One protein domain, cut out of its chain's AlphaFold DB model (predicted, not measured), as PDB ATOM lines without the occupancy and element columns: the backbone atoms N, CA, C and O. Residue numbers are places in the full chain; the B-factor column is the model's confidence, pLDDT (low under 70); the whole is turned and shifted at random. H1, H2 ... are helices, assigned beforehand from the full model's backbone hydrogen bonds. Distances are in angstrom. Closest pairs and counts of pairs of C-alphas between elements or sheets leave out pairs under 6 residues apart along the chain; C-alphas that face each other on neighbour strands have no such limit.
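AT A GLANCE: This is residues 88 to 173 of the 173 residues of an uncharacterized protein of Streptomyces sp. OK228 (UniProt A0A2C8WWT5). A helical hairpin of H1 and H2 packs through H2 on H4, and H3 packs on H4 in turn, in a flat outline of crossed helices joined by loops. The printed part has 86 residues with four named helices, H1 to H4 along the chain, and no named strand: all helix. It is compact, with a radius of gyration of the C-alphas of 12.4 A and spans of 33 by 33 by 18 A.

IN THESE COORDINATES: H1, residues 91 to 98, begins at C-alpha 91 (25.923, -9.824, -12.849). H2, residues 111 to 126, is 22.4 A long. H3 is residues 138 to 146. H4, residues 156 to 167, is 16.4 A long and ends at C-alpha 167 (30.452, 2.779, -3.068).

HOW THE PARTS SIT: H1 and H2 touch, with closest C-alphas Ala 98 and Arg 114 at 4.6 A, at a steep tilt of 43 degrees, opposite ways. H2 touches H4, closest C-alphas Ala 122 and Leu 166 at 5.7 A. H3 touches H4, closest C-alphas Leu 141 and Ala 163 at 4.8 A. H1 is apart from H3 and H4. Every O i to N i+4 pair is within hydrogen-bond range in H1, H2, H3 and H4.

THE WHOLE: The printed part has no cut. The links H1 to H2 and H2 to H3 are long. pLDDT is under 70 at residues 100 to 110, 147 to 155 and 170 to 173.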
ATOM      1  N   ARG A  88      25.872 -15.143 -10.454       93.19
ATOM      2  CA  ARG A  88      26.781 -15.315 -11.603       93.19
ATOM      3  C   ARG A  88      26.121 -15.061 -12.966       93.19
ATOM      4  O   ARG A  88      26.747 -14.375 -13.768       93.19
ATOM      5  N   PRO A  89      24.901 -15.560 -13.258       91.75
ATOM      6  CA  PRO A  89      24.291 -15.385 -14.578       91.75
ATOM      7  C   PRO A  89      23.796 -13.961 -14.831       91.75
ATOM      8  O   PRO A  89      23.651 -13.553 -15.978       91.75
ATOM      9  N   VAL A  90      23.527 -13.207 -13.763       95.19
ATOM     10  CA  VAL A  90      22.847 -11.912 -13.840       95.19
ATOM     11  C   VAL A  90      23.800 -10.730 -13.699       95.19
ATOM     12  O   VAL A  90      23.521  -9.670 -14.249       95.19
ATOM     13  N   LEU A  91      24.948 -10.901 -13.035       93.62
ATOM     14  CA  LEU A  91      25.923  -9.824 -12.849       93.62
ATOM     15  C   LEU A  91      26.393  -9.200 -14.178       93.62
ATOM     16  O   LEU A  91      26.263  -7.985 -14.304       93.62
ATOM     17  N   PRO A  92      26.859  -9.952 -15.198       91.62
ATOM     18  CA  PRO A  92      27.304  -9.340 -16.455       91.62
ATOM     19  C   PRO A  92      26.202  -8.532 -17.154       91.62
ATOM     20  O   PRO A  92      26.462  -7.456 -17.689       91.62
ATOM     21  N   LEU A  93      24.962  -9.031 -17.105       90.69
ATOM     22  CA  LEU A  93      23.788  -8.363 -17.665       90.69
ATOM     23  C   LEU A  93      23.507  -7.037 -16.944       90.69
ATOM     24  O   LEU A  93      23.335  -6.007 -17.594       90.69
ATOM     25  N   LEU A  94      23.486  -7.062 -15.610       92.44
ATOM     26  CA  LEU A  94      23.233  -5.883 -14.782       92.44
ATOM     27  C   LEU A  94      24.328  -4.827 -14.946       92.44
ATOM     28  O   LEU A  94      24.009  -3.651 -15.084       92.44
ATOM     29  N   LEU A  95      25.602  -5.230 -15.005       90.94
ATOM     30  CA  LEU A  95      26.720  -4.314 -15.251       90.94
ATOM     31  C   LEU A  95      26.603  -3.640 -16.618       90.94
ATOM     32  O   LEU A  95      26.733  -2.423 -16.709       90.94
ATOM     33  N   ALA A  96      26.300  -4.409 -17.666       87.44
ATOM     34  CA  ALA A  96      26.132  -3.868 -19.010       87.44
ATOM     35  C   ALA A  96      24.977  -2.855 -19.094       87.44
ATOM     36  O   ALA A  96      25.086  -1.870 -19.820       87.44
ATOM     37  N   ARG A  97      23.885  -3.072 -18.348       85.75
ATOM     38  CA  ARG A  97      22.739  -2.143 -18.312       85.75
ATOM     39  C   ARG A  97      22.959  -0.942 -17.392       85.75
ATOM     40  O   ARG A  97      22.423   0.131 -17.655       85.75
ATOM     41  N   ALA A  98      23.729  -1.110 -16.320       86.19
ATOM     42  CA  ALA A  98      24.082  -0.030 -15.406       86.19
ATOM     43  C   ALA A  98      25.159   0.901 -15.993       86.19
ATOM     44  O   ALA A  98      25.183   2.088 -15.664       86.19
ATOM     45  N   ALA A  99      26.035   0.385 -16.861       76.00
ATOM     46  CA  ALA A  99      27.118   1.153 -17.460       76.00
ATOM     47  C   ALA A  99      26.598   2.351 -18.289       76.00
ATOM     48  O   ALA A  99      25.571   2.259 -18.970       76.00
ATOM     49  N   PRO A 100      27.290   3.503 -18.254       66.44
ATOM     50  CA  PRO A 100      26.868   4.690 -18.986       66.44
ATOM     51  C   PRO A 100      27.005   4.495 -20.505       66.44
ATOM     52  O   PRO A 100      28.095   4.304 -21.038       66.44
ATOM     53  N   THR A 101      25.892   4.618 -21.231       57.09
ATOM     54  CA  THR A 101      25.839   4.590 -22.700       57.09
ATOM     55  C   THR A 101      26.124   5.980 -23.270       57.09
ATOM     56  O   THR A 101      25.204   6.661 -23.693       57.09
ATOM     57  N   THR A 102      27.381   6.429 -23.201       52.91
ATOM     58  CA  THR A 102      28.036   7.567 -23.910       52.91
ATOM     59  C   THR A 102      27.341   8.934 -24.105       52.91
ATOM     60  O   THR A 102      28.021   9.868 -24.514       52.91
ATOM     61  N   THR A 103      26.074   9.157 -23.766       51.28
ATOM     62  CA  THR A 103      25.403  10.462 -23.883       51.28
ATOM     63  C   THR A 103      24.129  10.459 -23.047       51.28
ATOM     64  O   THR A 103      23.161   9.784 -23.381       51.28
ATOM     65  N   TYR A 104      24.120  11.249 -21.971       52.62
ATOM     66  CA  TYR A 104      22.911  11.581 -21.214       52.62
ATOM     67  C   TYR A 104      22.043  12.520 -22.050       52.62
ATOM     68  O   TYR A 104      22.088  13.740 -21.894       52.62
ATOM     69  N   ALA A 105      21.298  11.957 -22.994       52.72
ATOM     70  CA  ALA A 105      20.314  12.720 -23.732       52.72
ATOM     71  C   ALA A 105      19.098  12.991 -22.816       52.72
ATOM     72  O   ALA A 105      18.697  12.107 -22.060       52.72
ATOM     73  N   PRO A 106      18.468  14.179 -22.864       49.03
ATOM     74  CA  PRO A 106      17.265  14.494 -22.077       49.03
ATOM     75  C   PRO A 106      16.072  13.547 -22.312       49.03
ATOM     76  O   PRO A 106      15.111  13.559 -21.550       49.03
ATOM     77  N   ASN A 107      16.127  12.744 -23.374       55.66
ATOM     78  CA  ASN A 107      15.164  11.727 -23.784       55.66
ATOM     79  C   ASN A 107      15.731  10.295 -23.675       55.66
ATOM     80  O   ASN A 107      15.265   9.406 -24.385       55.66
ATOM     81  N   ASP A 108      16.732  10.071 -22.815       62.44
ATOM     82  CA  ASP A 108      17.301   8.747 -22.536       62.44
ATOM     83  C   ASP A 108      16.241   7.822 -21.906       62.44
ATOM     84  O   ASP A 108      16.008   7.828 -20.696       62.44
ATOM     85  N   THR A 109      15.573   7.014 -22.731       61.22
ATOM     86  CA  THR A 109      14.611   5.998 -22.277       61.22
ATOM     87  C   THR A 109      15.293   4.800 -21.618       61.22
ATOM     88  O   THR A 109      14.626   4.067 -20.890       61.22
ATOM     89  N   ALA A 110      16.611   4.627 -21.793       68.62
ATOM     90  CA  ALA A 110      17.394   3.607 -21.091       68.62
ATOM     91  C   ALA A 110      17.632   3.970 -19.612       68.62
ATOM     92  O   ALA A 110      18.210   3.188 -18.855       68.62
ATOM     93  N   TRP A 111      17.146   5.136 -19.173       71.94
ATOM     94  CA  TRP A 111      17.184   5.572 -17.784       71.94
ATOM     95  C   TRP A 111      16.561   4.575 -16.805       71.94
ATOM     96  O   TRP A 111      17.188   4.227 -15.805       71.94
ATOM     97  N   TYR A 112      15.334   4.121 -17.081       75.38
ATOM     98  CA  TYR A 112      14.616   3.217 -16.177       75.38
ATOM     99  C   TYR A 112      15.341   1.876 -16.052       75.38
ATOM    100  O   TYR A 112      15.510   1.380 -14.942       75.38
ATOM    101  N   ASP A 113      15.872   1.357 -17.161       77.31
ATOM    102  CA  ASP A 113      16.677   0.134 -17.167       77.31
ATOM    103  C   ASP A 113      17.951   0.278 -16.326       77.31
ATOM    104  O   ASP A 113      18.306  -0.646 -15.587       77.31
ATOM    105  N   ARG A 114      18.633   1.429 -16.424       82.50
ATOM    106  CA  ARG A 114      19.849   1.731 -15.657       82.50
ATOM    107  C   ARG A 114      19.552   1.819 -14.168       82.50
ATOM    108  O   ARG A 114      20.260   1.206 -13.371       82.50
ATOM    109  N   ARG A 115      18.502   2.556 -13.792       85.31
ATOM    110  CA  ARG A 115      18.043   2.655 -12.403       85.31
ATOM    111  C   ARG A 115      17.710   1.271 -11.858       85.31
ATOM    112  O   ARG A 115      18.231   0.904 -10.814       85.31
ATOM    113  N   ASP A 116      16.908   0.493 -12.580       86.81
ATOM    114  CA  ASP A 116      16.511  -0.848 -12.153       86.81
ATOM    115  C   ASP A 116      17.734  -1.767 -12.011       86.81
ATOM    116  O   ASP A 116      17.849  -2.479 -11.019       86.81
ATOM    117  N   ALA A 117      18.706  -1.705 -12.929       91.56
ATOM    118  CA  ALA A 117      19.945  -2.471 -12.802       91.56
ATOM    119  C   ALA A 117      20.763  -2.067 -11.559       91.56
ATOM    120  O   ALA A 117      21.256  -2.934 -10.834       91.56
ATOM    121  N   LEU A 118      20.874  -0.764 -11.279       92.12
ATOM    122  CA  LEU A 118      21.538  -0.251 -10.077       92.12
ATOM    123  C   LEU A 118      20.808  -0.664  -8.792       92.12
ATOM    124  O   LEU A 118      21.478  -1.015  -7.822       92.12
ATOM    125  N   CYS A 119      19.469  -0.693  -8.789       92.31
ATOM    126  CA  CYS A 119      18.674  -1.210  -7.670       92.31
ATOM    127  C   CYS A 119      19.051  -2.657  -7.341       92.31
ATOM    128  O   CYS A 119      19.344  -2.972  -6.187       92.31
ATOM    129  N   VAL A 120      19.107  -3.527  -8.353       95.00
ATOM    130  CA  VAL A 120      19.439  -4.947  -8.153       95.00
ATOM    131  C   VAL A 120      20.874  -5.111  -7.659       95.00
ATOM    132  O   VAL A 120      21.119  -5.850  -6.706       95.00
ATOM    133  N   LEU A 121      21.830  -4.388  -8.248       96.06
ATOM    134  CA  LEU A 121      23.229  -4.418  -7.809       96.06
ATOM    135  C   LEU A 121      23.385  -3.928  -6.360       96.06
ATOM    136  O   LEU A 121      24.149  -4.519  -5.597       96.06
ATOM    137  N   ALA A 122      22.653  -2.886  -5.958       94.56
ATOM    138  CA  ALA A 122      22.653  -2.387  -4.583       94.56
ATOM    139  C   ALA A 122      22.018  -3.397  -3.609       94.56
ATOM    140  O   ALA A 122      22.528  -3.602  -2.502       94.56
ATOM    141  N   GLY A 123      20.956  -4.088  -4.033       94.06
ATOM    142  CA  GLY A 123      20.374  -5.213  -3.297       94.06
ATOM    143  C   GLY A 123      21.377  -6.354  -3.105       94.06
ATOM    144  O   GLY A 123      21.580  -6.821  -1.984       94.06
ATOM    145  N   MET A 124      22.091  -6.743  -4.166       95.12
ATOM    146  CA  MET A 124      23.169  -7.739  -4.107       95.12
ATOM    147  C   MET A 124      24.322  -7.299  -3.201       95.12
ATOM    148  O   MET A 124      24.853  -8.125  -2.459       95.12
ATOM    149  N   ARG A 125      24.709  -6.017  -3.225       94.38
ATOM    150  CA  ARG A 125      25.720  -5.446  -2.319       94.38
ATOM    151  C   ARG A 125      25.287  -5.601  -0.864       94.38
ATOM    152  O   ARG A 125      26.038  -6.146  -0.062       94.38
ATOM    153  N   THR A 126      24.057  -5.194  -0.556       92.81
ATOM    154  CA  THR A 126      23.479  -5.262   0.795       92.81
ATOM    155  C   THR A 126      23.379  -6.705   1.299       92.81
ATOM    156  O   THR A 126      23.646  -6.974   2.466       92.81
ATOM    157  N   ALA A 127      23.057  -7.651   0.413       91.94
ATOM    158  CA  ALA A 127      23.004  -9.080   0.716       91.94
ATOM    159  C   ALA A 127      24.387  -9.771   0.758       91.94
ATOM    160  O   ALA A 127      24.457 -10.976   0.993       91.94
ATOM    161  N   GLY A 128      25.485  -9.052   0.494       92.50
ATOM    162  CA  GLY A 128      26.844  -9.608   0.459       92.50
ATOM    163  C   GLY A 128      27.183 -10.423  -0.799       92.50
ATOM    164  O   GLY A 128      28.257 -11.016  -0.874       92.50
ATOM    165  N   ALA A 129      26.301 -10.442  -1.800       92.12
ATOM    166  CA  ALA A 129      26.486 -11.152  -3.068       92.12
ATOM    167  C   ALA A 129      27.359 -10.387  -4.079       92.12
ATOM    168  O   ALA A 129      27.916 -10.987  -5.000       92.12
ATOM    169  N   LEU A 130      27.502  -9.072  -3.895       92.56
ATOM    170  CA  LEU A 130      28.461  -8.225  -4.603       92.56
ATOM    171  C   LEU A 130      29.496  -7.723  -3.593       92.56
ATOM    172  O   LEU A 130      29.171  -6.898  -2.744       92.56
ATOM    173  N   ALA A 131      30.725  -8.239  -3.655       88.88
ATOM    174  CA  ALA A 131      31.750  -7.975  -2.638       88.88
ATOM    175  C   ALA A 131      32.403  -6.589  -2.759       88.88
ATOM    176  O   ALA A 131      32.772  -5.995  -1.750       88.88
ATOM    177  N   THR A 132      32.553  -6.086  -3.984       90.44
ATOM    178  CA  THR A 132      33.260  -4.837  -4.287       90.44
ATOM    179  C   THR A 132      32.515  -4.049  -5.349       90.44
ATOM    180  O   THR A 132      31.883  -4.644  -6.224       90.44
ATOM    181  N   THR A 133      32.664  -2.725  -5.338       91.50
ATOM    182  CA  THR A 133      32.182  -1.864  -6.421       91.50
ATOM    183  C   THR A 133      32.835  -2.258  -7.752       91.50
ATOM    184  O   THR A 133      34.067  -2.205  -7.854       91.50
ATOM    185  N   PRO A 134      32.049  -2.617  -8.779       89.88
ATOM    186  CA  PRO A 134      32.564  -2.873 -10.119       89.88
ATOM    187  C   PRO A 134      33.281  -1.629 -10.672       89.88
ATOM    188  O   PRO A 134      32.723  -0.525 -10.601       89.88
ATOM    189  N   PRO A 135      34.510  -1.758 -11.201       88.56
ATOM    190  CA  PRO A 135      35.301  -0.609 -11.634       88.56
ATOM    191  C   PRO A 135      34.649   0.147 -12.796       88.56
ATOM    192  O   PRO A 135      34.817   1.361 -12.891       88.56
ATOM    193  N   GLU A 136      33.862  -0.529 -13.640       86.56
ATOM    194  CA  GLU A 136      33.183   0.089 -14.784       86.56
ATOM    195  C   GLU A 136      32.065   1.046 -14.347       86.56
ATOM    196  O   GLU A 136      31.731   1.987 -15.067       86.56
ATOM    197  N   LEU A 137      31.494   0.827 -13.159       87.69
ATOM    198  CA  LEU A 137      30.431   1.668 -12.613       87.69
ATOM    199  C   LEU A 137      30.972   2.853 -11.818       87.69
ATOM    200  O   LEU A 137      30.270   3.850 -11.674       87.69
ATOM    201  N   ARG A 138      32.210   2.784 -11.320       88.69
ATOM    202  CA  ARG A 138      32.756   3.787 -10.398       88.69
ATOM    203  C   ARG A 138      32.618   5.238 -10.895       88.69
ATOM    204  O   ARG A 138      32.072   6.030 -10.131       88.69
ATOM    205  N   PRO A 139      32.975   5.593 -12.148       85.50
ATOM    206  CA  PRO A 139      32.837   6.974 -12.622       85.50
ATOM    207  C   PRO A 139      31.389   7.477 -12.600       85.50
ATOM    208  O   PRO A 139      31.125   8.643 -12.311       85.50
ATOM    209  N   LEU A 140      30.434   6.589 -12.893       83.94
ATOM    210  CA  LEU A 140      29.010   6.897 -12.840       83.94
ATOM    211  C   LEU A 140      28.546   7.113 -11.395       83.94
ATOM    212  O   LEU A 140      27.857   8.090 -11.109       83.94
ATOM    213  N   LEU A 141      28.918   6.216 -10.485       88.12
ATOM    214  CA  LEU A 141      28.496   6.295  -9.088       88.12
ATOM    215  C   LEU A 141      29.058   7.558  -8.422       88.12
ATOM    216  O   LEU A 141      28.309   8.290  -7.778       88.12
ATOM    217  N   GLU A 142      30.335   7.875  -8.653       87.19
ATOM    218  CA  GLU A 142      30.965   9.113  -8.178       87.19
ATOM    219  C   GLU A 142      30.242  10.357  -8.719       87.19
ATOM    220  O   GLU A 142      29.981  11.304  -7.969       87.19
ATOM    221  N   LEU A 143      29.834  10.347  -9.993       82.12
ATOM    222  CA  LEU A 143      29.030  11.421 -10.580       82.12
ATOM    223  C   LEU A 143      27.665  11.556  -9.886       82.12
ATOM    224  O   LEU A 143      27.254  12.671  -9.565       82.12
ATOM    225  N   CYS A 144      26.969  10.447  -9.625       81.62
ATOM    226  CA  CYS A 144      25.677  10.443  -8.930       81.62
ATOM    227  C   CYS A 144      25.775  10.988  -7.492       81.62
ATOM    228  O   CYS A 144      24.876  11.697  -7.034       81.62
ATOM    229  N   VAL A 145      26.868  10.700  -6.777       84.69
ATOM    230  CA  VAL A 145      27.076  11.204  -5.409       84.69
ATOM    231  C   VAL A 145      27.419  12.696  -5.397       84.69
ATOM    232  O   VAL A 145      26.883  13.446  -4.576       84.69
ATOM    233  N   THR A 146      28.296  13.139  -6.301       78.94
ATOM    234  CA  THR A 146      28.898  14.486  -6.271       78.94
ATOM    235  C   THR A 146      28.112  15.547  -7.036       78.94
ATOM    236  O   THR A 146      28.283  16.741  -6.780       78.94
ATOM    237  N   SER A 147      27.236  15.148  -7.961       68.69
ATOM    238  CA  SER A 147      26.488  16.099  -8.778       68.69
ATOM    239  C   SER A 147      25.610  17.014  -7.906       68.69
ATOM    240  O   SER A 147      24.898  16.508  -7.032       68.69
ATOM    241  N   PRO A 148      25.582  18.344  -8.148       62.81
ATOM    242  CA  PRO A 148      24.555  19.218  -7.581       62.81
ATOM    243  C   PRO A 148      23.183  18.636  -7.918       62.81
ATOM    244  O   PRO A 148      23.025  18.157  -9.045       62.81
ATOM    245  N   ARG A 149      22.234  18.665  -6.966       59.25
ATOM    246  CA  ARG A 149      20.872  18.131  -7.148       59.25
ATOM    247  C   ARG A 149      20.345  18.559  -8.508       59.25
ATOM    248  O   ARG A 149      20.080  19.747  -8.723       59.25
ATOM    249  N   ARG A 150      20.246  17.617  -9.444       58.00
ATOM    250  CA  ARG A 150      19.789  17.954 -10.787       58.00
ATOM    251  C   ARG A 150      18.280  17.976 -10.711       58.00
ATOM    252  O   ARG A 150      17.635  16.943 -10.800       58.00
ATOM    253  N   VAL A 151      17.711  19.172 -10.570       46.81
ATOM    254  CA  VAL A 151      16.253  19.408 -10.586       46.81
ATOM    255  C   VAL A 151      15.587  18.798 -11.839       46.81
ATOM    256  O   VAL A 151      14.385  18.563 -11.857       46.81
ATOM    257  N   THR A 152      16.369  18.499 -12.880       54.16
ATOM    258  CA  THR A 152      15.938  17.872 -14.134       54.16
ATOM    259  C   THR A 152      15.933  16.338 -14.128       54.16
ATOM    260  O   THR A 152      15.451  15.751 -15.093       54.16
ATOM    261  N   TRP A 153      16.470  15.671 -13.101       57.62
ATOM    262  CA  TRP A 153      16.547  14.208 -13.031       57.62
ATOM    263  C   TRP A 153      15.411  13.662 -12.162       57.62
ATOM    264  O   TRP A 153      15.369  13.866 -10.949       57.62
ATOM    265  N   LYS A 154      14.469  12.953 -12.792       59.78
ATOM    266  CA  LYS A 154      13.461  12.161 -12.079       59.78
ATOM    267  C   LYS A 154      14.200  11.084 -11.270       59.78
ATOM    268  O   LYS A 154      14.976  10.333 -11.851       59.78
ATOM    269  N   ASP A 155      13.967  11.029  -9.958       67.62
ATOM    270  CA  ASP A 155      14.585  10.086  -9.006       67.62
ATOM    271  C   ASP A 155      16.083  10.343  -8.656       67.62
ATOM    272  O   ASP A 155      16.795   9.415  -8.274       67.62
ATOM    273  N   ASP A 156      16.581  11.591  -8.724       74.50
ATOM    274  CA  ASP A 156      17.983  11.956  -8.374       74.50
ATOM    275  C   ASP A 156      18.408  11.497  -6.960       74.50
ATOM    276  O   ASP A 156      19.496  10.949  -6.764       74.50
ATOM    277  N   ASP A 157      17.522  11.653  -5.967       80.19
ATOM    278  CA  ASP A 157      17.779  11.207  -4.590       80.19
ATOM    279  C   ASP A 157      17.900   9.669  -4.490       80.19
ATOM    280  O   ASP A 157      18.677   9.168  -3.671       80.19
ATOM    281  N   GLU A 158      17.178   8.913  -5.328       83.56
ATOM    282  CA  GLU A 158      17.266   7.447  -5.367       83.56
ATOM    283  C   GLU A 158      18.605   7.006  -5.952       83.56
ATOM    284  O   GLU A 158      19.299   6.181  -5.364       83.56
ATOM    285  N   LEU A 159      19.048   7.612  -7.054       82.06
ATOM    286  CA  LEU A 159      20.360   7.290  -7.613       82.06
ATOM    287  C   LEU A 159      21.504   7.636  -6.680       82.06
ATOM    288  O   LEU A 159      22.453   6.864  -6.566       82.06
ATOM    289  N   ARG A 160      21.423   8.772  -5.989       85.56
ATOM    290  CA  ARG A 160      22.417   9.123  -4.978       85.56
ATOM    291  C   ARG A 160      22.440   8.091  -3.848       85.56
ATOM    292  O   ARG A 160      23.521   7.736  -3.380       85.56
ATOM    293  N   ARG A 161      21.276   7.592  -3.418       88.56
ATOM    294  CA  ARG A 161      21.176   6.509  -2.426       88.56
ATOM    295  C   ARG A 161      21.827   5.224  -2.944       88.56
ATOM    296  O   ARG A 161      22.686   4.677  -2.260       88.56
ATOM    297  N   LEU A 162      21.464   4.776  -4.144       91.31
ATOM    298  CA  LEU A 162      22.019   3.571  -4.767       91.31
ATOM    299  C   LEU A 162      23.534   3.679  -4.963       91.31
ATOM    300  O   LEU A 162      24.264   2.737  -4.666       91.31
ATOM    301  N   ALA A 163      24.019   4.842  -5.404       90.19
ATOM    302  CA  ALA A 163      25.437   5.093  -5.607       90.19
ATOM    303  C   ALA A 163      26.235   5.000  -4.305       90.19
ATOM    304  O   ALA A 163      27.272   4.344  -4.284       90.19
ATOM    305  N   ARG A 164      25.719   5.563  -3.208       91.12
ATOM    306  CA  ARG A 164      26.344   5.433  -1.883       91.12
ATOM    307  C   ARG A 164      26.402   3.989  -1.407       91.12
ATOM    308  O   ARG A 164      27.455   3.559  -0.955       91.12
ATOM    309  N   VAL A 165      25.309   3.233  -1.561       93.69
ATOM    310  CA  VAL A 165      25.285   1.797  -1.225       93.69
ATOM    311  C   VAL A 165      26.354   1.046  -2.014       93.69
ATOM    312  O   VAL A 165      27.094   0.252  -1.450       93.69
ATOM    313  N   LEU A 166      26.469   1.312  -3.315       93.25
ATOM    314  CA  LEU A 166      27.426   0.627  -4.181       93.25
ATOM    315  C   LEU A 166      28.882   1.056  -3.961       93.25
ATOM    316  O   LEU A 166      29.775   0.279  -4.295       93.25
ATOM    317  N   LEU A 167      29.126   2.253  -3.422       92.44
ATOM    318  CA  LEU A 167      30.452   2.779  -3.068       92.44
ATOM    319  C   LEU A 167      30.854   2.501  -1.608       92.44
ATOM    320  O   LEU A 167      31.957   2.873  -1.217       92.44
ATOM    321  N   ASP A 168      29.988   1.863  -0.812       86.56
ATOM    322  CA  ASP A 168      30.138   1.710   0.645       86.56
ATOM    323  C   ASP A 168      30.301   3.038   1.402       86.56
ATOM    324  O   ASP A 168      30.958   3.111   2.443       86.56
ATOM    325  N   GLU A 169      29.699   4.111   0.895       78.56
ATOM    326  CA  GLU A 169      29.735   5.401   1.573       78.56
ATOM    327  C   GLU A 169      28.696   5.466   2.705       78.56
ATOM    328  O   GLU A 169      27.549   5.040   2.527       78.56
ATOM    329  N   PRO A 170      29.042   6.047   3.871       62.34
ATOM    330  CA  PRO A 170      28.091   6.235   4.957       62.34
ATOM    331  C   PRO A 170      26.939   7.159   4.530       62.34
ATOM    332  O   PRO A 170      27.148   8.228   3.952       62.34
ATOM    333  N   MET A 171      25.701   6.768   4.848       58.00
ATOM    334  CA  MET A 171      24.530   7.623   4.640       58.00
ATOM    335  C   MET A 171      24.599   8.837   5.584       58.00
ATOM    336  O   MET A 171      24.894   8.657   6.767       58.00
ATOM    337  N   PRO A 172      24.339  10.069   5.102       57.06
ATOM    338  CA  PRO A 172      24.332  11.245   5.965       57.06
ATOM    339  C   PRO A 172      23.233  11.109   7.026       57.06
ATOM    340  O   PRO A 172      22.116  10.697   6.702       57.06
ATOM    341  N   SER A 173      23.598  11.418   8.273       47.69
ATOM    342  CA  SER A 173      22.718  11.425   9.452       47.69
ATOM    343  C   SER A 173      21.669  12.528   9.402       47.69
ATOM    344  O   SER A 173      21.964  13.595   8.816       47.69
TER     345      SER A 173